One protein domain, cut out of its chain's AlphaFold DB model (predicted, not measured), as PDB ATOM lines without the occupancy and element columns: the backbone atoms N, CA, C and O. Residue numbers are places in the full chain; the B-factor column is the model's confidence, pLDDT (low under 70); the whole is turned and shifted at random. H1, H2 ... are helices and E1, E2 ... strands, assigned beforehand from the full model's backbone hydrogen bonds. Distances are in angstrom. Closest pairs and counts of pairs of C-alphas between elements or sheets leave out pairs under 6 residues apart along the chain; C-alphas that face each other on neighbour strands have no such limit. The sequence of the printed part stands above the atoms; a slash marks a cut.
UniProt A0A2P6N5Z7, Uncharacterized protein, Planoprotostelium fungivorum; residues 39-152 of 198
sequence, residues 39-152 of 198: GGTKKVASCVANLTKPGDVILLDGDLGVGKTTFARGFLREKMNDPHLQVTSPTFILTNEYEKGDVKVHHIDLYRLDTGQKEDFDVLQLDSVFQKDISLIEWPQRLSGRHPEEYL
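AT A GLANCE: This is residues 39 to 152 of the 198 residues of an uncharacterized protein of Planoprotostelium fungivorum (UniProt A0A2P6N5Z7). A twisted sheet of four strands has helices over both faces: H2 covers one face, with H1 packed on H2, and the short H4 and H5 are over the other. E4 and E3 lie near the middle of the whole, while H1 and H3 lie farthest out. The printed part has 114 residues, with five named helices and four named strands in the order H1 E1 H2 E2 E3 H3 H4 E4 H5. The mixed sheet has the order E1 E4 E3 E2, and the class is mixed, helices and strands. The whole is compact, with a radius of gyration of the C-alphas of 13.1 A, and rounded, with spans of 36 by 32 by 24 A.

HOW THE PARTS SIT: H1, residues 39 to 51, touches H2, residues 68 to 79, the closest C-alphas being those of Lys 42 and Gly 74, 4.2 A apart. They run the same way at a steep tilt of 50 degrees. E1, residues 57 to 61, is an edge strand parallel to E4, residues 134 to 138, at 15 degrees, with N 58 and O 135 2.8 A apart. H2 is on the sheet at a height of 9.0 A, over E4 and E3, residues 103 to 109; the closest C-alphas of H2 and E4 are those of Lys 68 and Glu 138, 6.7 A apart. E2, residues 95 to 100, and E3 form an antiparallel hairpin at 163 degrees, with N 98 and O 105 2.9 A apart. E3 and E4 are parallel at 14 degrees, with N 106 and O 134 2.8 A apart. H3, residues 119 to 124, is only just not on the sheet, with 4 pairs of C-alphas within 10 A. H4, residues 126 to 132, is on the face of the sheet opposite H2; its height over the sheet is 8.2 A, and it lies over E4. E3, H3, H4 and E4 make a strand-helix-strand unit, two parallel neighbour strands with helices between, and its crossover is right-handed. H5, residues 140 to 143, is on the same face as H4, at a height of 7.7 A. Every O i to N i+4 pair is within hydrogen-bond range in H2, against 8 of 9 in H1, 2 of 3 in H4 and 0 of 2 in H3, which has 1 of 3 O i to N i+3 pairs within range; H5 is too short for an O i to N i+4 pair.

IN THESE COORDINATES: H1 begins at C-alpha 39 (11.405, -33.629, 63.164) and is 19.3 A long. E1 measures 12.8 A, H2 16.3 A, E2 16.9 A and E3 19.8 A. H3 measures 9.3 A, H4 10.2 A and E4 13.3 A. H5, 5.5 A long, ends at C-alpha 143 (12.580, -40.043, 35.002).

THE WHOLE: The C-alphas farthest apart, those of Gly 40 and Glu 119, are 37.2 A from each other. The printed part has no cut. The link from H2 to E2, residues 80 to 94, is long. Mean pLDDT of the printed part is 89.1, and residues 115 to 121 are under 70.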
ATOM      1  N   GLY A  39      12.030 -32.603  62.326       90.25
ATOM      2  CA  GLY A  39      11.405 -33.629  63.164       90.25
ATOM      3  C   GLY A  39      10.002 -33.996  62.684       90.25
ATOM      4  O   GLY A  39       9.675 -35.176  62.603       90.25
ATOM      5  N   GLY A  40       9.199 -33.001  62.298       90.25
ATOM      6  CA  GLY A  40       7.866 -33.240  61.752       90.25
ATOM      7  C   GLY A  40       7.896 -33.932  60.384       90.25
ATOM      8  O   GLY A  40       7.154 -34.888  60.182       90.25
ATOM      9  N   THR A  41       8.821 -33.551  59.489       92.62
ATOM     10  CA  THR A  41       9.027 -34.263  58.208       92.62
ATOM     11  C   THR A  41       9.330 -35.749  58.429       92.62
ATOM     12  O   THR A  41       8.763 -36.596  57.747       92.62
ATOM     13  N   LYS A  42      10.184 -36.083  59.407       93.56
ATOM     14  CA  LYS A  42      10.520 -37.482  59.724       93.56
ATOM     15  C   LYS A  42       9.317 -38.278  60.234       93.56
ATOM     16  O   LYS A  42       9.206 -39.447  59.895       93.56
ATOM     17  N   LYS A  43       8.421 -37.661  61.016       92.69
ATOM     18  CA  LYS A  43       7.188 -38.318  61.487       92.69
ATOM     19  C   LYS A  43       6.267 -38.680  60.324       92.69
ATOM     20  O   LYS A  43       5.802 -39.807  60.262       92.69
ATOM     21  N   VAL A  44       6.063 -37.757  59.381       93.75
ATOM     22  CA  VAL A  44       5.277 -38.041  58.168       93.75
ATOM     23  C   VAL A  44       5.923 -39.170  57.363       93.75
ATOM     24  O   VAL A  44       5.236 -40.104  56.968       93.75
ATOM     25  N   ALA A  45       7.246 -39.135  57.192       95.75
ATOM     26  CA  ALA A  45       7.976 -40.182  56.481       95.75
ATOM     27  C   ALA A  45       7.868 -41.568  57.150       95.75
ATOM     28  O   ALA A  45       7.739 -42.569  56.454       95.75
ATOM     29  N   SER A  46       7.877 -41.624  58.486       95.25
ATOM     30  CA  SER A  46       7.656 -42.848  59.270       95.25
ATOM     31  C   SER A  46       6.238 -43.404  59.067       95.25
ATOM     32  O   SER A  46       6.072 -44.587  58.777       95.25
ATOM     33  N   CYS A  47       5.206 -42.549  59.082       94.81
ATOM     34  CA  CYS A  47       3.843 -42.979  58.755       94.81
ATOM     35  C   CYS A  47       3.753 -43.589  57.348       94.81
ATOM     36  O   CYS A  47       3.121 -44.626  57.176       94.81
ATOM     37  N   VAL A  48       4.403 -42.970  56.356       94.94
ATOM     38  CA  VAL A  48       4.439 -43.497  54.983       94.94
ATOM     39  C   VAL A  48       5.159 -44.850  54.938       94.94
ATOM     40  O   VAL A  48       4.601 -45.806  54.412       94.94
ATOM     41  N   ALA A  49       6.331 -44.978  55.567       96.06
ATOM     42  CA  ALA A  49       7.109 -46.222  55.592       96.06
ATOM     43  C   ALA A  49       6.340 -47.436  56.140       96.06
ATOM     44  O   ALA A  49       6.509 -48.557  55.642       96.06
ATOM     45  N   ASN A  50       5.485 -47.217  57.139       95.31
ATOM     46  CA  ASN A  50       4.655 -48.262  57.740       95.31
ATOM     47  C   ASN A  50       3.521 -48.747  56.826       95.31
ATOM     48  O   ASN A  50       3.050 -49.871  56.989       95.31
ATOM     49  N   LEU A  51       3.105 -47.935  55.852       93.31
ATOM     50  CA  LEU A  51       2.076 -48.295  54.874       93.31
ATOM     51  C   LEU A  51       2.665 -48.916  53.600       93.31
ATOM     52  O   LEU A  51       1.974 -49.668  52.918       93.31
ATOM     53  N   THR A  52       3.932 -48.623  53.302       94.31
ATOM     54  CA  THR A  52       4.620 -49.075  52.088       94.31
ATOM     55  C   THR A  52       4.911 -50.579  52.081       94.31
ATOM     56  O   THR A  52       5.308 -51.152  53.100       94.31
ATOM     57  N   LYS A  53       4.816 -51.217  50.917       94.06
ATOM     58  CA  LYS A  53       5.144 -52.626  50.659       94.06
ATOM     59  C   LYS A  53       6.176 -52.761  49.527       94.06
ATOM     60  O   LYS A  53       6.353 -51.814  48.768       94.06
ATOM     61  N   PRO A  54       6.881 -53.903  49.413       94.56
ATOM     62  CA  PRO A  54       7.739 -54.172  48.256       94.56
ATOM     63  C   PRO A  54       6.973 -53.990  46.933       94.56
ATOM     64  O   PRO A  54       5.818 -54.404  46.847       94.56
ATOM     65  N   GLY A  55       7.601 -53.345  45.943       92.19
ATOM     66  CA  GLY A  55       6.982 -52.922  44.680       92.19
ATOM     67  C   GLY A  55       6.444 -51.484  44.683       92.19
ATOM     68  O   GLY A  55       6.213 -50.910  43.621       92.19
ATOM     69  N   ASP A  56       6.276 -50.858  45.852       94.44
ATOM     70  CA  ASP A  56       5.806 -49.473  45.914       94.44
ATOM     71  C   ASP A  56       6.899 -48.483  45.485       94.44
ATOM     72  O   ASP A  56       8.048 -48.528  45.948       94.44
ATOM     73  N   VAL A  57       6.500 -47.504  44.672       94.75
ATOM     74  CA  VAL A  57       7.357 -46.400  44.230       94.75
ATOM     75  C   VAL A  57       6.906 -45.090  44.868       94.75
ATOM     76  O   VAL A  57       5.766 -44.658  44.710       94.75
ATOM     77  N   ILE A  58       7.821 -44.435  45.582       95.94
ATOM     78  CA  ILE A  58       7.626 -43.141  46.229       95.94
ATOM     79  C   ILE A  58       8.490 -42.104  45.521       95.94
ATOM     80  O   ILE A  58       9.721 -42.184  45.524       95.94
ATOM     81  N   LEU A  59       7.838 -41.100  44.948       95.25
ATOM     82  CA  LEU A  59       8.467 -39.985  44.256       95.25
ATOM     83  C   LEU A  59       8.548 -38.786  45.207       95.25
ATOM     84  O   LEU A  59       7.534 -38.325  45.728       95.25
ATOM     85  N   LEU A  60       9.761 -38.298  45.462       95.31
ATOM     86  CA  LEU A  60      10.038 -37.165  46.340       95.31
ATOM     87  C   LEU A  60      10.362 -35.926  45.508       95.31
ATOM     88  O   LEU A  60      11.478 -35.763  45.001       95.31
ATOM     89  N   ASP A  61       9.392 -35.026  45.426       92.44
ATOM     90  CA  ASP A  61       9.502 -33.760  44.720       92.44
ATOM     91  C   ASP A  61       9.621 -32.559  45.674       92.44
ATOM     92  O   ASP A  61       9.177 -32.579  46.823       92.44
ATOM     93  N   GLY A  62      10.249 -31.495  45.184       90.88
ATOM     94  CA  GLY A  62      10.363 -30.201  45.834       90.88
ATOM     95  C   GLY A  62      11.710 -29.541  45.564       90.88
ATOM     96  O   GLY A  62      12.656 -30.185  45.104       90.88
ATOM     97  N   ASP A  63      11.834 -28.261  45.905       90.75
ATOM     98  CA  ASP A  63      13.042 -27.481  45.622       90.75
ATOM     99  C   ASP A  63      14.289 -27.979  46.379       90.75
ATOM    100  O   ASP A  63      14.261 -28.851  47.262       90.75
ATOM    101  N   LEU A  64      15.450 -27.424  46.034       90.38
ATOM    102  CA  LEU A  64      16.685 -27.701  46.759       90.38
ATOM    103  C   LEU A  64      16.554 -27.247  48.224       90.38
ATOM    104  O   LEU A  64      16.137 -26.132  48.518       90.38
ATOM    105  N   GLY A  65      16.919 -28.117  49.168       88.56
ATOM    106  CA  GLY A  65      16.913 -27.786  50.599       88.56
ATOM    107  C   GLY A  65      15.553 -27.877  51.310       88.56
ATOM    108  O   GLY A  65      15.519 -27.803  52.541       88.56
ATOM    109  N   VAL A  66      14.447 -28.146  50.604       89.75
ATOM    110  CA  VAL A  66      13.109 -28.308  51.226       89.75
ATOM    111  C   VAL A  66      13.014 -29.516  52.158       89.75
ATOM    112  O   VAL A  66      12.182 -29.548  53.060       89.75
ATOM    113  N   GLY A  67      13.920 -30.487  52.001       91.88
ATOM    114  CA  GLY A  67      14.071 -31.605  52.927       91.88
ATOM    115  C   GLY A  67      13.713 -32.985  52.387       91.88
ATOM    116  O   GLY A  67      13.436 -33.855  53.208       91.88
ATOM    117  N   LYS A  68      13.790 -33.216  51.073       93.94
ATOM    118  CA  LYS A  68      13.648 -34.547  50.449       93.94
ATOM    119  C   LYS A  68      14.497 -35.626  51.140       93.94
ATOM    120  O   LYS A  68      13.947 -36.531  51.755       93.94
ATOM    121  N   THR A  69      15.810 -35.424  51.274       93.50
ATOM    122  CA  THR A  69      16.686 -36.350  52.026       93.50
ATOM    123  C   THR A  69      16.347 -36.449  53.526       93.50
ATOM    124  O   THR A  69      16.679 -37.425  54.200       93.50
ATOM    125  N   THR A  70      15.692 -35.436  54.113       95.19
ATOM    126  CA  THR A  70      15.193 -35.535  55.502       95.19
ATOM    127  C   THR A  70      14.013 -36.493  55.590       95.19
ATOM    128  O   THR A  70      13.962 -37.279  56.536       95.19
ATOM    129  N   PHE A  71      13.104 -36.427  54.617       96.56
ATOM    130  CA  PHE A  71      12.022 -37.387  54.456       96.56
ATOM    131  C   PHE A  71      12.601 -38.787  54.235       96.56
ATOM    132  O   PHE A  71      12.307 -39.678  55.026       96.56
ATOM    133  N   ALA A  72      13.521 -38.948  53.276       96.69
ATOM    134  CA  ALA A  72      14.141 -40.237  52.969       96.69
ATOM    135  C   ALA A  72      14.780 -40.900  54.195       96.69
ATOM    136  O   ALA A  72      14.549 -42.069  54.490       96.69
ATOM    137  N   ARG A  73      15.503 -40.115  54.998       96.50
ATOM    138  CA  ARG A  73      16.084 -40.586  56.258       96.50
ATOM    139  C   ARG A  73      15.044 -41.013  57.288       96.50
ATOM    140  O   ARG A  73      15.288 -41.973  58.008       96.50
ATOM    141  N   GLY A  74      13.939 -40.279  57.421       97.38
ATOM    142  CA  GLY A  74      12.851 -40.670  58.320       97.38
ATOM    143  C   GLY A  74      12.202 -41.979  57.874       97.38
ATOM    144  O   GLY A  74      12.035 -42.878  58.689       97.38
ATOM    145  N   PHE A  75      11.938 -42.091  56.572       98.06
ATOM    146  CA  PHE A  75      11.365 -43.274  55.940       98.06
ATOM    147  C   PHE A  75      12.241 -44.512  56.161       98.06
ATOM    148  O   PHE A  75      11.781 -45.511  56.700       98.06
ATOM    149  N   LEU A  76      13.524 -44.439  55.793       98.00
ATOM    150  CA  LEU A  76      14.445 -45.576  55.856       98.00
ATOM    151  C   LEU A  76      14.701 -46.047  57.286       98.00
ATOM    152  O   LEU A  76      14.733 -47.245  57.537       98.00
ATOM    153  N   ARG A  77      14.837 -45.120  58.240       97.81
ATOM    154  CA  ARG A  77      15.010 -45.471  59.658       97.81
ATOM    155  C   ARG A  77      13.811 -46.219  60.220       97.81
ATOM    156  O   ARG A  77      13.998 -47.174  60.965       97.81
ATOM    157  N   GLU A  78      12.602 -45.799  59.850       97.94
ATOM    158  CA  GLU A  78      11.380 -46.517  60.215       97.94
ATOM    159  C   GLU A  78      11.333 -47.883  59.527       97.94
ATOM    160  O   GLU A  78      11.180 -48.904  60.190       97.94
ATOM    161  N   LYS A  79      11.537 -47.919  58.203       97.19
ATOM    162  CA  LYS A  79      11.385 -49.142  57.410       97.19
ATOM    163  C   LYS A  79      12.394 -50.223  57.785       97.19
ATOM    164  O   LYS A  79      12.051 -51.399  57.837       97.19
ATOM    165  N   MET A  80      13.617 -49.811  58.100       97.25
ATOM    166  CA  MET A  80      14.680 -50.685  58.595       97.25
ATOM    167  C   MET A  80      14.591 -50.905  60.110       97.25
ATOM    168  O   MET A  80      15.348 -51.704  60.657       97.25
ATOM    169  N   ASN A  81      13.664 -50.237  60.806       96.69
ATOM    170  CA  ASN A  81      13.547 -50.228  62.265       96.69
ATOM    171  C   ASN A  81      14.936 -50.083  62.929       96.69
ATOM    172  O   ASN A  81      15.379 -50.931  63.706       96.69
ATOM    173  N   ASP A  82      15.640 -49.026  62.516       97.06
ATOM    174  CA  ASP A  82      16.939 -48.586  63.023       97.06
ATOM    175  C   ASP A  82      16.958 -47.042  63.080       97.06
ATOM    176  O   ASP A  82      17.143 -46.375  62.058       97.06
ATOM    177  N   PRO A  83      16.797 -46.428  64.267       94.56
ATOM    178  CA  PRO A  83      16.780 -44.973  64.416       94.56
ATOM    179  C   PRO A  83      18.147 -44.307  64.176       94.56
ATOM    180  O   PRO A  83      18.202 -43.084  63.971       94.56
ATOM    181  N   HIS A  84      19.238 -45.075  64.196       95.00
ATOM    182  CA  HIS A  84      20.608 -44.596  64.029       95.00
ATOM    183  C   HIS A  84      21.155 -44.806  62.616       95.00
ATOM    184  O   HIS A  84      22.212 -44.242  62.318       95.00
ATOM    185  N   LEU A  85      20.406 -45.489  61.738       95.94
ATOM    186  CA  LEU A  85      20.787 -45.744  60.352       95.94
ATOM    187  C   LEU A  85      21.341 -44.479  59.686       95.94
ATOM    188  O   LEU A  85      20.730 -43.390  59.722       95.94
ATOM    189  N   GLN A  86      22.524 -44.627  59.099       93.19
ATOM    190  CA  GLN A  86      23.146 -43.579  58.311       93.19
ATOM    191  C   GLN A  86      22.475 -43.537  56.945       93.19
ATOM    192  O   GLN A  86      22.523 -44.496  56.189       93.19
ATOM    193  N   VAL A  87      21.836 -42.406  56.653       92.38
ATOM    194  CA  VAL A  87      21.175 -42.158  55.373       92.38
ATOM    195  C   VAL A  87      21.689 -40.838  54.826       92.38
ATOM    196  O   VAL A  87      21.446 -39.760  55.404       92.38
ATOM    197  N   THR A  88      22.403 -40.943  53.715       88.81
ATOM    198  CA  THR A  88      22.958 -39.840  52.931       88.81
ATOM    199  C   THR A  88      22.314 -39.824  51.547       88.81
ATOM    200  O   THR A  88      21.797 -40.840  51.090       88.81
ATOM    201  N   SER A  89      22.309 -38.658  50.893       81.94
ATOM    202  CA  SER A  89      21.825 -38.565  49.511       81.94
ATOM    203  C   SER A  89      22.823 -39.274  48.593       81.94
ATOM    204  O   SER A  89      24.000 -38.897  48.616       81.94
ATOM    205  N   PRO A  90      22.405 -40.252  47.775       79.31
ATOM    206  CA  PRO A  90      23.283 -40.955  46.844       79.31
ATOM    207  C   PRO A  90      23.597 -40.123  45.596       79.31
ATOM    208  O   PRO A  90      23.827 -40.669  44.531       79.31
ATOM    209  N   THR A  91      23.666 -38.795  45.692       72.56
ATOM    210  CA  THR A  91      23.745 -37.892  44.533       72.56
ATOM    211  C   THR A  91      24.903 -38.201  43.568       72.56
ATOM    212  O   THR A  91      24.822 -37.843  42.400       72.56
ATOM    213  N   PHE A  92      25.994 -38.829  44.027       71.81
ATOM    214  CA  PHE A  92      27.143 -39.202  43.181       71.81
ATOM    215  C   PHE A  92      27.133 -40.652  42.686       71.81
ATOM    216  O   PHE A  92      27.706 -40.926  41.639       71.81
ATOM    217  N   ILE A  93      26.518 -41.564  43.436       74.06
ATOM    218  CA  ILE A  93      26.447 -43.002  43.116       74.06
ATOM    219  C   ILE A  93      25.066 -43.408  42.581       74.06
ATOM    220  O   ILE A  93      24.840 -44.572  42.275       74.06
ATOM    221  N   LEU A  94      24.165 -42.429  42.455       80.81
ATOM    222  CA  LEU A  94      22.779 -42.481  41.990       80.81
ATOM    223  C   LEU A  94      21.819 -43.280  42.877       80.81
ATOM    224  O   LEU A  94      20.693 -42.830  43.074       80.81
ATOM    225  N   THR A  95      22.253 -44.398  43.460       88.94
ATOM    226  CA  THR A  95      21.433 -45.239  44.339       88.94
ATOM    227  C   THR A  95      22.181 -45.694  45.594       88.94
ATOM    228  O   THR A  95      23.388 -45.928  45.571       88.94
ATOM    229  N   ASN A  96      21.448 -45.802  46.701       92.94
ATOM    230  CA  ASN A  96      21.842 -46.497  47.921       92.94
ATOM    231  C   ASN A  96      20.810 -47.590  48.209       92.94
ATOM    232  O   ASN A  96      19.607 -47.321  48.216       92.94
ATOM    233  N   GLU A  97      21.281 -48.788  48.536       94.69
ATOM    234  CA  GLU A  97      20.428 -49.924  48.884       94.69
ATOM    235  C   GLU A  97      20.425 -50.157  50.397       94.69
ATOM    236  O   GLU A  97      21.466 -50.105  51.056       94.69
ATOM    237  N   TYR A  98      19.243 -50.423  50.948       95.62
ATOM    238  CA  TYR A  98      19.051 -50.729  52.362       95.62
ATOM    239  C   TYR A  98      18.186 -51.974  52.489       95.62
ATOM    240  O   TYR A  98      17.095 -52.031  51.919       95.62
ATOM    241  N   GLU A  99      18.655 -52.955  53.253       95.69
ATOM    242  CA  GLU A  99      18.025 -54.271  53.337       95.69
ATOM    243  C   GLU A  99      17.803 -54.693  54.789       95.69
ATOM    244  O   GLU A  99      18.657 -54.496  55.660       95.69
ATOM    245  N   LYS A 100      16.648 -55.313  55.043       93.75
ATOM    246  CA  LYS A 100      16.334 -55.972  56.310       93.75
ATOM    247  C   LYS A 100      15.382 -57.140  56.088       93.75
ATOM    248  O   LYS A 100      14.199 -56.942  55.815       93.75
ATOM    249  N   GLY A 101      15.886 -58.356  56.293       92.69
ATOM    250  CA  GLY A 101      15.133 -59.566  55.961       92.69
ATOM    251  C   GLY A 101      14.798 -59.566  54.470       92.69
ATOM    252  O   GLY A 101      15.679 -59.317  53.657       92.69
ATOM    253  N   ASP A 102      13.523 -59.756  54.138       90.62
ATOM    254  CA  ASP A 102      13.041 -59.776  52.751       90.62
ATOM    255  C   ASP A 102      12.670 -58.384  52.205       90.62
ATOM    256  O   ASP A 102      12.149 -58.261  51.099       90.62
ATOM    257  N   VAL A 103      12.885 -57.316  52.983       94.56
ATOM    258  CA  VAL A 103      12.583 -55.943  52.560       94.56
ATOM    259  C   VAL A 103      13.850 -55.264  52.062       94.56
ATOM    260  O   VAL A 103      14.801 -55.089  52.825       94.56
ATOM    261  N   LYS A 104      13.807 -54.794  50.814       97.00
ATOM    262  CA  LYS A 104      14.836 -53.963  50.190       97.00
ATOM    263  C   LYS A 104      14.258 -52.607  49.790       97.00
ATOM    264  O   LYS A 104      13.153 -52.525  49.252       97.00
ATOM    265  N   VAL A 105      14.989 -51.538  50.096       97.62
ATOM    266  CA  VAL A 105      14.652 -50.163  49.710       97.62
ATOM    267  C   VAL A 105      15.800 -49.574  48.901       97.62
ATOM    268  O   VAL A 105      16.931 -49.509  49.385       97.62
ATOM    269  N   HIS A 106      15.486 -49.078  47.708       96.56
ATOM    270  CA  HIS A 106      16.386 -48.302  46.862       96.56
ATOM    271  C   HIS A 106      16.115 -46.820  47.071       96.56
ATOM    272  O   HIS A 106      15.056 -46.310  46.707       96.56
ATOM    273  N   HIS A 107      17.066 -46.113  47.672       96.06
ATOM    274  CA  HIS A 107      17.053 -44.654  47.716       96.06
ATOM    275  C   HIS A 107      17.801 -44.145  46.497       96.06
ATOM    276  O   HIS A 107      18.994 -44.387  46.379       96.06
ATOM    277  N   ILE A 108      17.105 -43.455  45.603       93.81
ATOM    278  CA  ILE A 108      17.629 -43.017  44.313       93.81
ATOM    279  C   ILE A 108      17.589 -41.490  44.269       93.81
ATOM    280  O   ILE A 108      16.586 -40.886  44.639       93.81
ATOM    281  N   ASP A 109      18.667 -40.849  43.825       92.00
ATOM    282  CA  ASP A 109      18.745 -39.393  43.664       92.00
ATOM    283  C   ASP A 109      19.166 -39.055  42.236       92.00
ATOM    284  O   ASP A 109      20.317 -39.247  41.842       92.00
ATOM    285  N   LEU A 110      18.212 -38.537  41.464       90.94
ATOM    286  CA  LEU A 110      18.395 -38.274  40.041       90.94
ATOM    287  C   LEU A 110      18.859 -36.844  39.748       90.94
ATOM    288  O   LEU A 110      18.951 -36.474  38.582       90.94
ATOM    289  N   TYR A 111      19.163 -36.023  40.762       86.75
ATOM    290  CA  TYR A 111      19.461 -34.592  40.592       86.75
ATOM    291  C   TYR A 111      20.495 -34.289  39.495       86.75
ATOM    292  O   TYR A 111      20.392 -33.269  38.809       86.75
ATOM    293  N   ARG A 112      21.499 -35.167  39.357       82.62
ATOM    294  CA  ARG A 112      22.617 -35.019  38.418       82.62
ATOM    295  C   ARG A 112      22.375 -35.621  37.039       82.62
ATOM    296  O   ARG A 112      23.163 -35.324  36.151       82.62
ATOM    297  N   LEU A 113      21.346 -36.446  36.864       81.06
ATOM    298  CA  LEU A 113      21.078 -37.057  35.568       81.06
ATOM    299  C   LEU A 113      20.470 -36.034  34.628       81.06
ATOM    300  O   LEU A 113      19.508 -35.354  34.987       81.06
ATOM    301  N   ASP A 114      20.992 -35.953  33.413       72.25
ATOM    302  CA  ASP A 114      20.343 -35.182  32.365       72.25
ATOM    303  C   ASP A 114      19.013 -35.834  31.993       72.25
ATOM    304  O   ASP A 114      18.880 -37.053  31.878       72.25
ATOM    305  N   THR A 115      17.991 -35.002  31.825       64.56
ATOM    306  CA  THR A 115      16.637 -35.470  31.540       64.56
ATOM    307  C   THR A 115      16.625 -36.291  30.248       64.56
ATOM    308  O   THR A 115      16.860 -35.758  29.166       64.56
ATOM    309  N   GLY A 116      16.310 -37.585  30.351       54.94
ATOM    310  CA  GLY A 116      16.049 -38.448  29.196       54.94
ATOM    311  C   GLY A 116      17.221 -39.268  28.639       54.94
ATOM    312  O   GLY A 116      16.944 -40.085  27.757       54.94
ATOM    313  N   GLN A 117      18.454 -39.153  29.155       63.44
ATOM    314  CA  GLN A 117      19.558 -40.045  28.747       63.44
ATOM    315  C   GLN A 117      19.268 -41.473  29.216       63.44
ATOM    316  O   GLN A 117      19.062 -41.707  30.400       63.44
ATOM    317  N   LYS A 118      19.124 -42.415  28.282       60.25
ATOM    318  CA  LYS A 118      18.606 -43.763  28.572       60.25
ATOM    319  C   LYS A 118      19.643 -44.611  29.313       60.25
ATOM    320  O   LYS A 118      19.288 -45.401  30.182       60.25
ATOM    321  N   GLU A 119      20.908 -44.381  28.994       62.75
ATOM    322  CA  GLU A 119      22.068 -45.135  29.447       62.75
ATOM    323  C   GLU A 119      22.248 -45.054  30.972       62.75
ATOM    324  O   GLU A 119      22.609 -46.046  31.600       62.75
ATOM    325  N   ASP A 120      21.909 -43.914  31.582       65.62
ATOM    326  CA  ASP A 120      21.992 -43.724  33.034       65.62
ATOM    327  C   ASP A 120      20.914 -44.517  33.801       65.62
ATOM    328  O   ASP A 120      21.119 -44.901  34.953       65.62
ATOM    329  N   PHE A 121      19.767 -44.796  33.170       69.69
ATOM    330  CA  PHE A 121      18.667 -45.549  33.789       69.69
ATOM    331  C   PHE A 121      18.853 -47.061  33.688       69.69
ATOM    332  O   PHE A 121      18.448 -47.782  34.601       69.69
ATOM    333  N   ASP A 122      19.493 -47.539  32.619       72.19
ATOM    334  CA  ASP A 122      19.785 -48.965  32.444       72.19
ATOM    335  C   ASP A 122      20.738 -49.468  33.551       72.19
ATOM    336  O   ASP A 122      20.579 -50.582  34.053       72.19
ATOM    337  N   VAL A 123      21.668 -48.619  34.019       72.81
ATOM    338  CA  VAL A 123      22.565 -48.914  35.158       72.81
ATOM    339  C   VAL A 123      21.794 -49.096  36.470       72.81
ATOM    340  O   VAL A 123      22.171 -49.927  37.295       72.81
ATOM    341  N   LEU A 124      20.702 -48.351  36.653       79.19
ATOM    342  CA  LEU A 124      19.861 -48.413  37.851       79.19
ATOM    343  C   LEU A 124      18.928 -49.631  37.870       79.19
ATOM    344  O   LEU A 124      18.326 -49.905  38.905       79.19
ATOM    345  N   GLN A 125      18.785 -50.343  36.744       83.94
ATOM    346  CA  GLN A 125      17.897 -51.504  36.601       83.94
ATOM    347  C   GLN A 125      16.468 -51.226  37.105       83.94
ATOM    348  O   GLN A 125      15.832 -52.089  37.718       83.94
ATOM    349  N   LEU A 126      15.969 -50.009  36.841       84.56
ATOM    350  CA  LEU A 126      14.729 -49.484  37.420       84.56
ATOM    351  C   LEU A 126      13.532 -50.423  37.240       84.56
ATOM    352  O   LEU A 126      12.762 -50.601  38.176       84.56
ATOM    353  N   ASP A 127      13.413 -51.087  36.091       84.56
ATOM    354  CA  ASP A 127      12.313 -52.017  35.822       84.56
ATOM    355  C   ASP A 127      12.264 -53.186  36.821       84.56
ATOM    356  O   ASP A 127      11.187 -53.576  37.269       84.56
ATOM    357  N   SER A 128      13.422 -53.740  37.203       85.81
ATOM    358  CA  SER A 128      13.482 -54.806  38.212       85.81
ATOM    359  C   SER A 128      13.236 -54.255  39.613       85.81
ATOM    360  O   SER A 128      12.572 -54.907  40.420       85.81
ATOM    361  N   VAL A 129      13.776 -53.069  39.899       88.56
ATOM    362  CA  VAL A 129      13.639 -52.404  41.198       88.56
ATOM    363  C   VAL A 129      12.171 -52.084  41.484       88.56
ATOM    364  O   VAL A 129      11.664 -52.447  42.542       88.56
ATOM    365  N   PHE A 130      11.453 -51.512  40.514       89.62
ATOM    366  CA  PHE A 130      10.042 -51.140  40.650       89.62
ATOM    367  C   PHE A 130       9.106 -52.334  40.851       89.62
ATOM    368  O   PHE A 130       8.043 -52.177  41.434       89.62
ATOM    369  N   GLN A 131       9.469 -53.528  40.379       88.31
ATOM    370  CA  GLN A 131       8.605 -54.709  40.496       88.31
ATOM    371  C   GLN A 131       8.755 -55.457  41.821       88.31
ATOM    372  O   GLN A 131       7.836 -56.170  42.221       88.31
ATOM    373  N   LYS A 132       9.924 -55.371  42.463       91.19
ATOM    374  CA  LYS A 132      10.280 -56.245  43.591       91.19
ATOM    375  C   LYS A 132      10.524 -55.493  44.882       91.19
ATOM    376  O   LYS A 132      10.171 -55.997  45.942       91.19
ATOM    377  N   ASP A 133      11.106 -54.306  44.789       95.75
ATOM    378  CA  ASP A 133      11.649 -53.591  45.932       95.75
ATOM    379  C   ASP A 133      10.891 -52.283  46.155       95.75
ATOM    380  O   ASP A 133      10.083 -51.844  45.339       95.75
ATOM    381  N   ILE A 134      11.132 -51.645  47.295       96.88
ATOM    382  CA  ILE A 134      10.609 -50.305  47.551       96.88
ATOM    383  C   ILE A 134      11.530 -49.295  46.881       96.88
ATOM    384  O   ILE A 134      12.743 -49.329  47.092       96.88
ATOM    385  N   SER A 135      10.963 -48.341  46.151       95.88
ATOM    386  CA  SER A 135      11.731 -47.266  45.517       95.88
ATOM    387  C   SER A 135      11.440 -45.924  46.161       95.88
ATOM    388  O   SER A 135      10.286 -45.529  46.293       95.88
ATOM    389  N   LEU A 136      12.487 -45.195  46.528       96.50
ATOM    390  CA  LEU A 136      12.401 -43.856  47.091       96.50
ATOM    391  C   LEU A 136      13.233 -42.903  46.239       96.50
ATOM    392  O   LEU A 136      14.452 -42.845  46.384       96.50
ATOM    393  N   ILE A 137      12.577 -42.179  45.334       94.94
ATOM    394  CA  ILE A 137      13.240 -41.462  44.241       94.94
ATOM    395  C   ILE A 137      13.161 -39.953  44.467       94.94
ATOM    396  O   ILE A 137      12.084 -39.367  44.405       94.94
ATOM    397  N   GLU A 138      14.300 -39.303  44.689       94.56
ATOM    398  CA  GLU A 138      14.420 -37.844  44.671       94.56
ATOM    399  C   GLU A 138      14.559 -37.324  43.232       94.56
ATOM    400  O   GLU A 138      15.256 -37.919  42.407       94.56
ATOM    401  N   TRP A 139      13.939 -36.170  42.959       92.31
ATOM    402  CA  TRP A 139      13.929 -35.511  41.639       92.31
ATOM    403  C   TRP A 139      13.273 -36.352  40.530       92.31
ATOM    404  O   TRP A 139      13.868 -36.575  39.469       92.31
ATOM    405  N   PRO A 140      12.021 -36.800  40.740       91.50
ATOM    406  CA  PRO A 140      11.328 -37.712  39.831       91.50
ATOM    407  C   PRO A 140      11.107 -37.144  38.423       91.50
ATOM    408  O   PRO A 140      10.921 -37.907  37.480       91.50
ATOM    409  N   GLN A 141      11.194 -35.824  38.230       89.50
ATOM    410  CA  GLN A 141      11.074 -35.181  36.912       89.50
ATOM    411  C   GLN A 141      12.119 -35.699  35.924       89.50
ATOM    412  O   GLN A 141      11.885 -35.708  34.718       89.50
ATOM    413  N   ARG A 142      13.274 -36.142  36.434       87.94
ATOM    414  CA  ARG A 142      14.364 -36.675  35.616       87.94
ATOM    415  C   ARG A 142      14.029 -38.035  35.007       87.94
ATOM    416  O   ARG A 142      14.604 -38.368  33.979       87.94
ATOM    417  N   LEU A 143      13.060 -38.773  35.565       85.44
ATOM    418  CA  LEU A 143      12.580 -40.043  35.002       85.44
ATOM    419  C   LEU A 143      11.906 -39.865  33.636       85.44
ATOM    420  O   LEU A 143      11.776 -40.842  32.904       85.44
ATOM    421  N   SER A 144      11.448 -38.657  33.282       83.12
ATOM    422  CA  SER A 144      10.740 -38.396  32.017       83.12
ATOM    423  C   SER A 144       9.561 -39.356  31.774       83.12
ATOM    424  O   SER A 144       9.360 -39.830  30.658       83.12
ATOM    425  N   GLY A 145       8.809 -39.687  32.830       80.69
ATOM    426  CA  GLY A 145       7.675 -40.620  32.774       80.69
ATOM    427  C   GLY A 145       8.040 -42.109  32.845       80.69
ATOM    428  O   GLY A 145       7.155 -42.950  32.734       80.69
ATOM    429  N   ARG A 146       9.317 -42.464  33.048       83.19
ATOM    430  CA  ARG A 146       9.772 -43.848  33.279       83.19
ATOM    431  C   ARG A 146       9.570 -44.271  34.738       83.19
ATOM    432  O   ARG A 146      10.528 -44.497  35.469       83.19
ATOM    433  N   HIS A 147       8.322 -44.320  35.174       85.88
ATOM    434  CA  HIS A 147       7.904 -44.868  36.465       85.88
ATOM    435  C   HIS A 147       6.656 -45.739  36.248       85.88
ATOM    436  O   HIS A 147       5.998 -45.595  35.215       85.88
ATOM    437  N   PRO A 148       6.315 -46.650  37.175       85.19
ATOM    438  CA  PRO A 148       5.080 -47.423  37.068       85.19
ATOM    439  C   PRO A 148       3.841 -46.522  37.090       85.19
ATOM    440  O   PRO A 148       3.897 -45.362  37.509       85.19
ATOM    441  N   GLU A 149       2.703 -47.066  36.653       83.25
ATOM    442  CA  GLU A 149       1.424 -46.349  36.710       83.25
ATOM    443  C   GLU A 149       0.985 -46.054  38.151       83.25
ATOM    444  O   GLU A 149       0.380 -45.014  38.407       83.25
ATOM    445  N   GLU A 150       1.312 -46.956  39.080       84.38
ATOM    446  CA  GLU A 150       1.001 -46.835  40.500       84.38
ATOM    447  C   GLU A 150       2.218 -46.320  41.265       84.38
ATOM    448  O   GLU A 150       3.278 -46.944  41.293       84.38
ATOM    449  N   TYR A 151       2.062 -45.152  41.881       90.62
ATOM    450  CA  TYR A 151       3.101 -44.520  42.684       90.62
ATOM    451  C   TYR A 151       2.494 -43.559  43.708       90.62
ATOM    452  O   TYR A 151       1.363 -43.073  43.573       90.62
ATOM    453  N   LEU A 152       3.283 -43.265  44.738       92.44
ATOM    454  CA  LEU A 152       3.008 -42.225  45.715       92.44
ATOM    455  C   LEU A 152       3.815 -40.975  45.371       92.44
ATOM    456  O   LEU A 152       5.043 -40.993  45.422       92.44
TER     457      LEU A 152